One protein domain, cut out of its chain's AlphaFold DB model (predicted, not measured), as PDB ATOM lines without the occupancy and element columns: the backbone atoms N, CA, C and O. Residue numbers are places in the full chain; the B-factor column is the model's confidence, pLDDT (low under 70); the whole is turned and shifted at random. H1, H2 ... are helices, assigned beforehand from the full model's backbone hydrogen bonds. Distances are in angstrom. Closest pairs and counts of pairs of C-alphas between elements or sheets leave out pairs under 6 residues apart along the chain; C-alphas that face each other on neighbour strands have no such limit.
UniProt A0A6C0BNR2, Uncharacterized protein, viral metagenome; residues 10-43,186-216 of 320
ATOM      1  N   ASP A  10      10.646   3.741  34.359       88.81
ATOM      2  CA  ASP A  10       9.186   3.764  34.250       88.81
ATOM      3  C   ASP A  10       8.717   4.373  32.920       88.81
ATOM      4  O   ASP A  10       7.870   3.811  32.222       88.81
ATOM      5  N   VAL A  11       9.329   5.484  32.509       89.00
ATOM      6  CA  VAL A  11       9.064   6.116  31.213       89.00
ATOM      7  C   VAL A  11       9.534   5.206  30.079       89.00
ATOM      8  O   VAL A  11       8.813   5.019  29.097       89.00
ATOM      9  N   LEU A  12      10.717   4.596  30.213       90.00
ATOM     10  CA  LEU A  12      11.236   3.655  29.215       90.00
ATOM     11  C   LEU A  12      10.371   2.393  29.093       90.00
ATOM     12  O   LEU A  12      10.214   1.880  27.987       90.00
ATOM     13  N   TYR A  13       9.791   1.909  30.190       90.62
ATOM     14  CA  TYR A  13       8.877   0.768  30.202       90.62
ATOM     15  C   TYR A  13       7.587   1.073  29.435       90.62
ATOM     16  O   TYR A  13       7.180   0.286  28.580       90.62
ATOM     17  N   ASN A  14       7.012   2.261  29.639       87.56
ATOM     18  CA  ASN A  14       5.853   2.714  28.867       87.56
ATOM     19  C   ASN A  14       6.181   2.845  27.373       87.56
ATOM     20  O   ASN A  14       5.384   2.460  26.525       87.56
ATOM     21  N   ILE A  15       7.376   3.330  27.023       87.25
ATOM     22  CA  ILE A  15       7.835   3.361  25.625       87.25
ATOM     23  C   ILE A  15       7.987   1.937  25.069       87.25
ATOM     24  O   ILE A  15       7.641   1.680  23.912       87.25
ATOM     25  N   ALA A  16       8.490   1.000  25.879       88.25
ATOM     26  CA  ALA A  16       8.701  -0.381  25.469       88.25
ATOM     27  C   ALA A  16       7.394  -1.081  25.069       88.25
ATOM     28  O   ALA A  16       7.436  -1.914  24.167       88.25
ATOM     29  N   GLU A  17       6.243  -0.723  25.648       85.31
ATOM     30  CA  GLU A  17       4.925  -1.258  25.265       85.31
ATOM     31  C   GLU A  17       4.578  -1.005  23.782       85.31
ATOM     32  O   GLU A  17       3.983  -1.864  23.126       85.31
ATOM     33  N   TYR A  18       4.993   0.138  23.225       85.06
ATOM     34  CA  TYR A  18       4.628   0.574  21.868       85.06
ATOM     35  C   TYR A  18       5.768   0.456  20.848       85.06
ATOM     36  O   TYR A  18       5.613   0.842  19.690       85.06
ATOM     37  N   SER A  19       6.917  -0.072  21.263       83.62
ATOM     38  CA  SER A  19       8.102  -0.216  20.417       83.62
ATOM     39  C   SER A  19       8.255  -1.643  19.883       83.62
ATOM     40  O   SER A  19       7.703  -2.586  20.428       83.62
ATOM     41  N   ASN A  20       9.041  -1.838  18.824       80.31
ATOM     42  CA  ASN A  20       9.521  -3.175  18.438       80.31
ATOM     43  C   ASN A  20      10.878  -3.518  19.070       80.31
ATOM     44  O   ASN A  20      11.308  -4.671  19.021       80.31
ATOM     45  N   VAL A  21      11.547  -2.520  19.649       86.88
ATOM     46  CA  VAL A  21      12.879  -2.620  20.246       86.88
ATOM     47  C   VAL A  21      12.806  -2.126  21.682       86.88
ATOM     48  O   VAL A  21      12.297  -1.037  21.952       86.88
ATOM     49  N   VAL A  22      13.319  -2.930  22.607       88.25
ATOM     50  CA  VAL A  22      13.389  -2.559  24.020       88.25
ATOM     51  C   VAL A  22      14.481  -1.498  24.202       88.25
ATOM     52  O   VAL A  22      15.610  -1.759  23.782       88.25
ATOM     53  N   PRO A  23      14.193  -0.338  24.823       90.00
ATOM     54  CA  PRO A  23      15.196   0.700  25.047       90.00
ATOM     55  C   PRO A  23      16.429   0.170  25.792       90.00
ATOM     56  O   PRO A  23      16.299  -0.598  26.746       90.00
ATOM     57  N   GLU A  24      17.628   0.595  25.385       86.06
ATOM     58  CA  GLU A  24      18.893   0.121  25.976       86.06
ATOM     59  C   GLU A  24      19.007   0.442  27.473       86.06
ATOM     60  O   GLU A  24      19.535  -0.360  28.237       86.06
ATOM     61  N   GLY A  25      18.449   1.578  27.906       86.38
ATOM     62  CA  GLY A  25      18.430   1.992  29.313       86.38
ATOM     63  C   GLY A  25      17.428   1.244  30.198       86.38
ATOM     64  O   GLY A  25      17.433   1.461  31.404       86.38
ATOM     65  N   LEU A  26      16.569   0.388  29.631       91.31
ATOM     66  CA  LEU A  26      15.576  -0.375  30.386       91.31
ATOM     67  C   LEU A  26      16.142  -1.744  30.777       91.31
ATOM     68  O   LEU A  26      16.426  -2.584  29.909       91.31
ATOM     69  N   SER A  27      16.307  -1.996  32.075       94.69
ATOM     70  CA  SER A  27      16.874  -3.255  32.558       94.69
ATOM     71  C   SER A  27      15.881  -4.420  32.464       94.69
ATOM     72  O   SER A  27      14.681  -4.287  32.699       94.69
ATOM     73  N   SER A  28      16.393  -5.617  32.159       94.88
ATOM     74  CA  SER A  28      15.575  -6.839  32.098       94.88
ATOM     75  C   SER A  28      14.959  -7.195  33.457       94.88
ATOM     76  O   SER A  28      13.857  -7.735  33.518       94.88
ATOM     77  N   LYS A  29      15.641  -6.834  34.554       95.50
ATOM     78  CA  LYS A  29      15.131  -6.981  35.921       95.50
ATOM     79  C   LYS A  29      13.908  -6.096  36.164       95.50
ATOM     80  O   LYS A  29      12.922  -6.590  36.705       95.50
ATOM     81  N   TYR A  30      13.962  -4.830  35.745       94.94
ATOM     82  CA  TYR A  30      12.835  -3.908  35.868       94.94
ATOM     83  C   TYR A  30      11.632  -4.389  35.049       94.94
ATOM     84  O   TYR A  30      10.523  -4.466  35.570       94.94
ATOM     85  N   ILE A  31      11.859  -4.824  33.802       93.44
ATOM     86  CA  ILE A  31      10.802  -5.388  32.942       93.44
ATOM     87  C   ILE A  31      10.113  -6.574  33.620       93.44
ATOM     88  O   ILE A  31       8.886  -6.625  33.667       93.44
ATOM     89  N   LEU A  32      10.893  -7.525  34.147       94.31
ATOM     90  CA  LEU A  32      10.348  -8.695  34.834       94.31
ATOM     91  C   LEU A  32       9.505  -8.287  36.044       94.31
ATOM     92  O   LEU A  32       8.402  -8.798  36.220       94.31
ATOM     93  N   GLN A  33      10.021  -7.376  36.869       95.06
ATOM     94  CA  GLN A  33       9.322  -6.900  38.057       95.06
ATOM     95  C   GLN A  33       7.973  -6.270  37.692       95.06
ATOM     96  O   GLN A  33       6.954  -6.666  38.251       95.06
ATOM     97  N   GLU A  34       7.940  -5.368  36.712       93.81
ATOM     98  CA  GLU A  34       6.700  -4.716  36.283       93.81
ATOM     99  C   GLU A  34       5.708  -5.695  35.645       93.81
ATOM    100  O   GLU A  34       4.512  -5.658  35.946       93.81
ATOM    101  N   MET A  35       6.182  -6.648  34.836       90.06
ATOM    102  CA  MET A  35       5.326  -7.710  34.299       90.06
ATOM    103  C   MET A  35       4.691  -8.551  35.409       90.06
ATOM    104  O   MET A  35       3.504  -8.860  35.328       90.06
ATOM    105  N   LEU A  36       5.450  -8.904  36.451       87.25
ATOM    106  CA  LEU A  36       4.937  -9.670  37.588       87.25
ATOM    107  C   LEU A  36       4.004  -8.841  38.479       87.25
ATOM    108  O   LEU A  36       3.055  -9.397  39.023       87.25
ATOM    109  N   ASN A  37       4.218  -7.528  38.582       88.25
ATOM    110  CA  ASN A  37       3.303  -6.620  39.276       88.25
ATOM    111  C   ASN A  37       1.941  -6.538  38.568       88.25
ATOM    112  O   ASN A  37       0.900  -6.475  39.220       88.25
ATOM    113  N   LEU A  38       1.935  -6.554  37.231       82.50
ATOM    114  CA  LEU A  38       0.717  -6.488  36.416       82.50
ATOM    115  C   LEU A  38       0.034  -7.850  36.248       82.50
ATOM    116  O   LEU A  38      -1.192  -7.936  36.227       82.50
ATOM    117  N   HIS A  39       0.822  -8.913  36.102       80.44
ATOM    118  CA  HIS A  39       0.350 -10.274  35.891       80.44
ATOM    119  C   HIS A  39       1.278 -11.266  36.616       80.44
ATOM    120  O   HIS A  39       2.166 -11.861  35.997       80.44
ATOM    121  N   PRO A  40       1.033 -11.530  37.917       79.06
ATOM    122  CA  PRO A  40       1.903 -12.372  38.745       79.06
ATOM    123  C   PRO A  40       2.118 -13.788  38.208       79.06
ATOM    124  O   PRO A  40       3.087 -14.450  38.574       79.06
ATOM    125  N   THR A  41       1.216 -14.266  37.345       71.94
ATOM    126  CA  THR A  41       1.254 -15.609  36.763       71.94
ATOM    127  C   THR A  41       1.703 -15.729  35.325       71.94
ATOM    128  O   THR A  41       1.664 -16.841  34.789       71.94
ATOM    129  N   VAL A  42       2.191 -14.649  34.716       79.19
ATOM    130  CA  VAL A  42       2.750 -14.727  33.367       79.19
ATOM    131  C   VAL A  42       3.790 -15.857  33.287       79.19
ATOM    132  O   VAL A  42       4.617 -16.053  34.186       79.19
ATOM    133  N   ASN A  43       3.691 -16.669  32.236       80.88
ATOM    134  CA  ASN A  43       4.604 -17.776  31.970       80.88
ATOM    135  C   ASN A  43       5.502 -17.366  30.800       80.88
ATOM    136  O   ASN A  43       5.099 -17.473  29.641       80.88
ATOM    137  N   THR A 186      12.282 -15.705  34.927       88.88
ATOM    138  CA  THR A 186      13.673 -15.334  35.173       88.88
ATOM    139  C   THR A 186      14.117 -14.202  34.257       88.88
ATOM    140  O   THR A 186      13.504 -13.930  33.220       88.88
ATOM    141  N   VAL A 187      15.191 -13.518  34.652       91.06
ATOM    142  CA  VAL A 187      15.778 -12.426  33.864       91.06
ATOM    143  C   VAL A 187      16.313 -12.961  32.534       91.06
ATOM    144  O   VAL A 187      16.142 -12.319  31.504       91.06
ATOM    145  N   GLU A 188      16.837 -14.185  32.521       91.31
ATOM    146  CA  GLU A 188      17.348 -14.846  31.319       91.31
ATOM    147  C   GLU A 188      16.246 -15.068  30.275       91.31
ATOM    148  O   GLU A 188      16.496 -14.945  29.076       91.31
ATOM    149  N   ALA A 189      15.011 -15.365  30.700       87.88
ATOM    150  CA  ALA A 189      13.882 -15.474  29.779       87.88
ATOM    151  C   ALA A 189      13.533 -14.116  29.147       87.88
ATOM    152  O   ALA A 189      13.249 -14.052  27.950       87.88
ATOM    153  N   ILE A 190      13.609 -13.025  29.920       92.25
ATOM    154  CA  ILE A 190      13.453 -11.663  29.391       92.25
ATOM    155  C   ILE A 190      14.570 -11.343  28.401       92.25
ATOM    156  O   ILE A 190      14.281 -10.850  27.314       92.25
ATOM    157  N   ASP A 191      15.822 -11.670  28.716       92.88
ATOM    158  CA  ASP A 191      16.950 -11.440  27.810       92.88
ATOM    159  C   ASP A 191      16.775 -12.189  26.485       92.88
ATOM    160  O   ASP A 191      16.974 -11.615  25.413       92.88
ATOM    161  N   GLN A 192      16.302 -13.437  26.528       89.44
ATOM    162  CA  GLN A 192      15.958 -14.184  25.318       89.44
ATOM    163  C   GLN A 192      14.804 -13.527  24.550       89.44
ATOM    164  O   GLN A 192      14.887 -13.368  23.332       89.44
ATOM    165  N   LEU A 193      13.751 -13.082  25.239       87.06
ATOM    166  CA  LEU A 193      12.623 -12.376  24.626       87.06
ATOM    167  C   LEU A 193      13.035 -11.033  23.999       87.06
ATOM    168  O   LEU A 193      12.473 -10.660  22.971       87.06
ATOM    169  N   ARG A 194      14.037 -10.331  24.547       90.88
ATOM    170  CA  ARG A 194      14.589  -9.091  23.960       90.88
ATOM    171  C   ARG A 194      15.210  -9.323  22.585       90.88
ATOM    172  O   ARG A 194      15.200  -8.411  21.764       90.88
ATOM    173  N   THR A 195      15.698 -10.534  22.303       89.12
ATOM    174  CA  THR A 195      16.224 -10.892  20.972       89.12
ATOM    175  C   THR A 195      15.129 -11.036  19.910       89.12
ATOM    176  O   THR A 195      15.427 -11.108  18.717       89.12
ATOM    177  N   ILE A 196      13.856 -11.072  20.323       84.69
ATOM    178  CA  ILE A 196      12.701 -11.247  19.446       84.69
ATOM    179  C   ILE A 196      11.975  -9.900  19.289       84.69
ATOM    180  O   ILE A 196      11.329  -9.436  20.236       84.69
ATOM    181  N   PRO A 197      11.993  -9.286  18.090       82.94
ATOM    182  CA  PRO A 197      11.349  -7.995  17.861       82.94
ATOM    183  C   PRO A 197       9.872  -7.958  18.292       82.94
ATOM    184  O   PRO A 197       9.051  -8.815  17.926       82.94
ATOM    185  N   GLY A 198       9.546  -6.957  19.110       80.88
ATOM    186  CA  GLY A 198       8.213  -6.699  19.660       80.88
ATOM    187  C   GLY A 198       7.680  -7.755  20.636       80.88
ATOM    188  O   GLY A 198       6.510  -7.680  21.009       80.88
ATOM    189  N   ALA A 199       8.465  -8.764  21.039       84.50
ATOM    190  CA  ALA A 199       7.979  -9.797  21.958       84.50
ATOM    191  C   ALA A 199       7.681  -9.227  23.346       84.50
ATOM    192  O   ALA A 199       6.568  -9.390  23.836       84.50
ATOM    193  N   ILE A 200       8.633  -8.494  23.928       88.31
ATOM    194  CA  ILE A 200       8.459  -7.825  25.224       88.31
ATOM    195  C   ILE A 200       7.243  -6.897  25.203       88.31
ATOM    196  O   ILE A 200       6.376  -7.003  26.057       88.31
ATOM    197  N   SER A 201       7.117  -6.072  24.173       83.94
ATOM    198  CA  SER A 201       6.032  -5.105  23.987       83.94
ATOM    199  C   SER A 201       4.652  -5.765  23.966       83.94
ATOM    200  O   SER A 201       3.732  -5.326  24.652       83.94
ATOM    201  N   ARG A 202       4.519  -6.893  23.251       80.31
ATOM    202  CA  ARG A 202       3.285  -7.697  23.238       80.31
ATOM    203  C   ARG A 202       2.951  -8.280  24.610       80.31
ATOM    204  O   ARG A 202       1.773  -8.349  24.952       80.31
ATOM    205  N   ILE A 203       3.957  -8.708  25.369       84.38
ATOM    206  CA  ILE A 203       3.762  -9.261  26.715       84.38
ATOM    207  C   ILE A 203       3.353  -8.149  27.683       84.38
ATOM    208  O   ILE A 203       2.370  -8.327  28.388       84.38
ATOM    209  N   ILE A 204       4.032  -6.994  27.664       84.69
ATOM    210  CA  ILE A 204       3.683  -5.821  28.484       84.69
ATOM    211  C   ILE A 204       2.222  -5.437  28.243       84.69
ATOM    212  O   ILE A 204       1.433  -5.375  29.185       84.69
ATOM    213  N   LYS A 205       1.837  -5.285  26.971       81.06
ATOM    214  CA  LYS A 205       0.459  -4.973  26.591       81.06
ATOM    215  C   LYS A 205      -0.533  -6.023  27.091       81.06
ATOM    216  O   LYS A 205      -1.572  -5.679  27.639       81.06
ATOM    217  N   TYR A 206      -0.201  -7.308  26.957       77.88
ATOM    218  CA  TYR A 206      -1.037  -8.381  27.495       77.88
ATOM    219  C   TYR A 206      -1.195  -8.296  29.019       77.88
ATOM    220  O   TYR A 206      -2.304  -8.459  29.523       77.88
ATOM    221  N   CYS A 207      -0.116  -8.029  29.753       79.88
ATOM    222  CA  CYS A 207      -0.162  -7.854  31.201       79.88
ATOM    223  C   CYS A 207      -1.052  -6.659  31.592       79.88
ATOM    224  O   CYS A 207      -1.838  -6.772  32.532       79.88
ATOM    225  N   HIS A 208      -0.998  -5.547  30.851       78.94
ATOM    226  CA  HIS A 208      -1.891  -4.401  31.054       78.94
ATOM    227  C   HIS A 208      -3.355  -4.713  30.728       78.94
ATOM    228  O   HIS A 208      -4.233  -4.377  31.526       78.94
ATOM    229  N   ASP A 209      -3.626  -5.380  29.604       72.62
ATOM    230  CA  ASP A 209      -4.974  -5.813  29.217       72.62
ATOM    231  C   ASP A 209      -5.569  -6.753  30.282       72.62
ATOM    232  O   ASP A 209      -6.727  -6.606  30.675       72.62
ATOM    233  N   PHE A 210      -4.762  -7.686  30.801       71.31
ATOM    234  CA  PHE A 210      -5.156  -8.610  31.865       71.31
ATOM    235  C   PHE A 210      -5.463  -7.878  33.178       71.31
ATOM    236  O   PHE A 210      -6.522  -8.079  33.766       71.31
ATOM    237  N   ASN A 211      -4.584  -6.977  33.618       74.69
ATOM    238  CA  ASN A 211      -4.808  -6.183  34.827       74.69
ATOM    239  C   ASN A 211      -6.039  -5.266  34.698       74.69
ATOM    240  O   ASN A 211      -6.786  -5.080  35.655       74.69
ATOM    241  N   SER A 212      -6.278  -4.710  33.507       71.81
ATOM    242  CA  SER A 212      -7.466  -3.892  33.231       71.81
ATOM    243  C   SER A 212      -8.743  -4.728  33.295       71.81
ATOM    244  O   SER A 212      -9.733  -4.277  33.862       71.81
ATOM    245  N   PHE A 213      -8.703  -5.964  32.786       65.62
ATOM    246  CA  PHE A 213      -9.803  -6.921  32.899       65.62
ATOM    247  C   PHE A 213     -10.121  -7.271  34.361       65.62
ATOM    248  O   PHE A 213     -11.288  -7.280  34.737       65.62
ATOM    249  N   LEU A 214      -9.105  -7.491  35.202       64.88
ATOM    250  CA  LEU A 214      -9.308  -7.756  36.634       64.88
ATOM    251  C   LEU A 214      -9.928  -6.572  37.389       64.88
ATOM    252  O   LEU A 214     -10.634  -6.768  38.373       64.88
ATOM    253  N   LYS A 215      -9.648  -5.343  36.950       67.12
ATOM    254  CA  LYS A 215     -10.146  -4.109  37.575       67.12
ATOM    255  C   LYS A 215     -11.524  -3.676  37.070       67.12
ATOM    256  O   LYS A 215     -12.092  -2.739  37.627       67.12
ATOM    257  N   ASP A 216     -12.049  -4.309  36.022       69.88
ATOM    258  CA  ASP A 216     -13.368  -3.996  35.474       69.88
ATOM    259  C   ASP A 216     -14.456  -4.400  36.486       69.88
ATOM    260  O   ASP A 216     -14.561  -5.580  36.798       69.88
TER     261      ASP A 216
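What this domain is: This is residues 10 to 43 and 186 to 216 of the 320 residues of an uncharacterized protein of viral metagenome (UniProt A0A6C0BNR2). Two helices, the long H4 and the shorter H2, lie side by side and run the same way, while H1 crosses over this pair near the beginning of H4 and H3 stands across the end where both begin. The printed part has 65 residues, with four named helices in the order H1, H2, H3, H4 and no named strand, and its class is all helix. It is compact, with a radius of gyration of the C-alphas of 11.0 A, and spans 34 by 22 by 19 A, only just elongated.

How they stand to each other: Look first at H4, residues 199 to 215, the hub, which touches three helices. H2, residues 28 to 38, touches it at a shallow tilt of 23 degrees, the same way; the closest C-alphas are those of Leu 38 and Cys 207, 5.5 A apart. H1, residues 10 to 18, touches residues 200 to 205 of H4 alone, about perpendicular at 77 degrees, closest at C-alphas Glu 17 and Ser 201, 4.2 A. H3, residues 187 to 194, touches H4 only at the corner, with C-alphas Leu 193 and Ala 199 closest at 5.9 A. H3 touches H2 about perpendicular, at 86 degrees, with C-alphas Lys 29 and Val 187 closest at 5.9 A. H1 and H2 are close but not clearly touching, and H1 and H3 are apart. In H2, H3 and H4 every O i to N i+4 pair is within hydrogen-bond range; in H1, 4 of 5 are.

Where its parts are: Find C-alpha 199 at (7.979, -9.797, 21.958); from there H4 runs 24.6 A to C-alpha 215 at (-10.146, -4.109, 37.575). H2 covers 15.5 A, H1, which begins at C-alpha 10 at (9.186, 3.764, 34.250), 13.6 A, and H3 10.5 A.

The domain as a whole: The two C-alphas farthest apart are those of Glu 24 and Asp 216, 33.9 A. Residues 44 to 185 are not printed, and C-alphas 43 and 186 are 9.9 A apart across this cut. Of the links printed whole, H3 to H4 is tight and H1 to H2 is short. The mean pLDDT of the printed part is 84.8; look for values under 70 at residues 213 to 216.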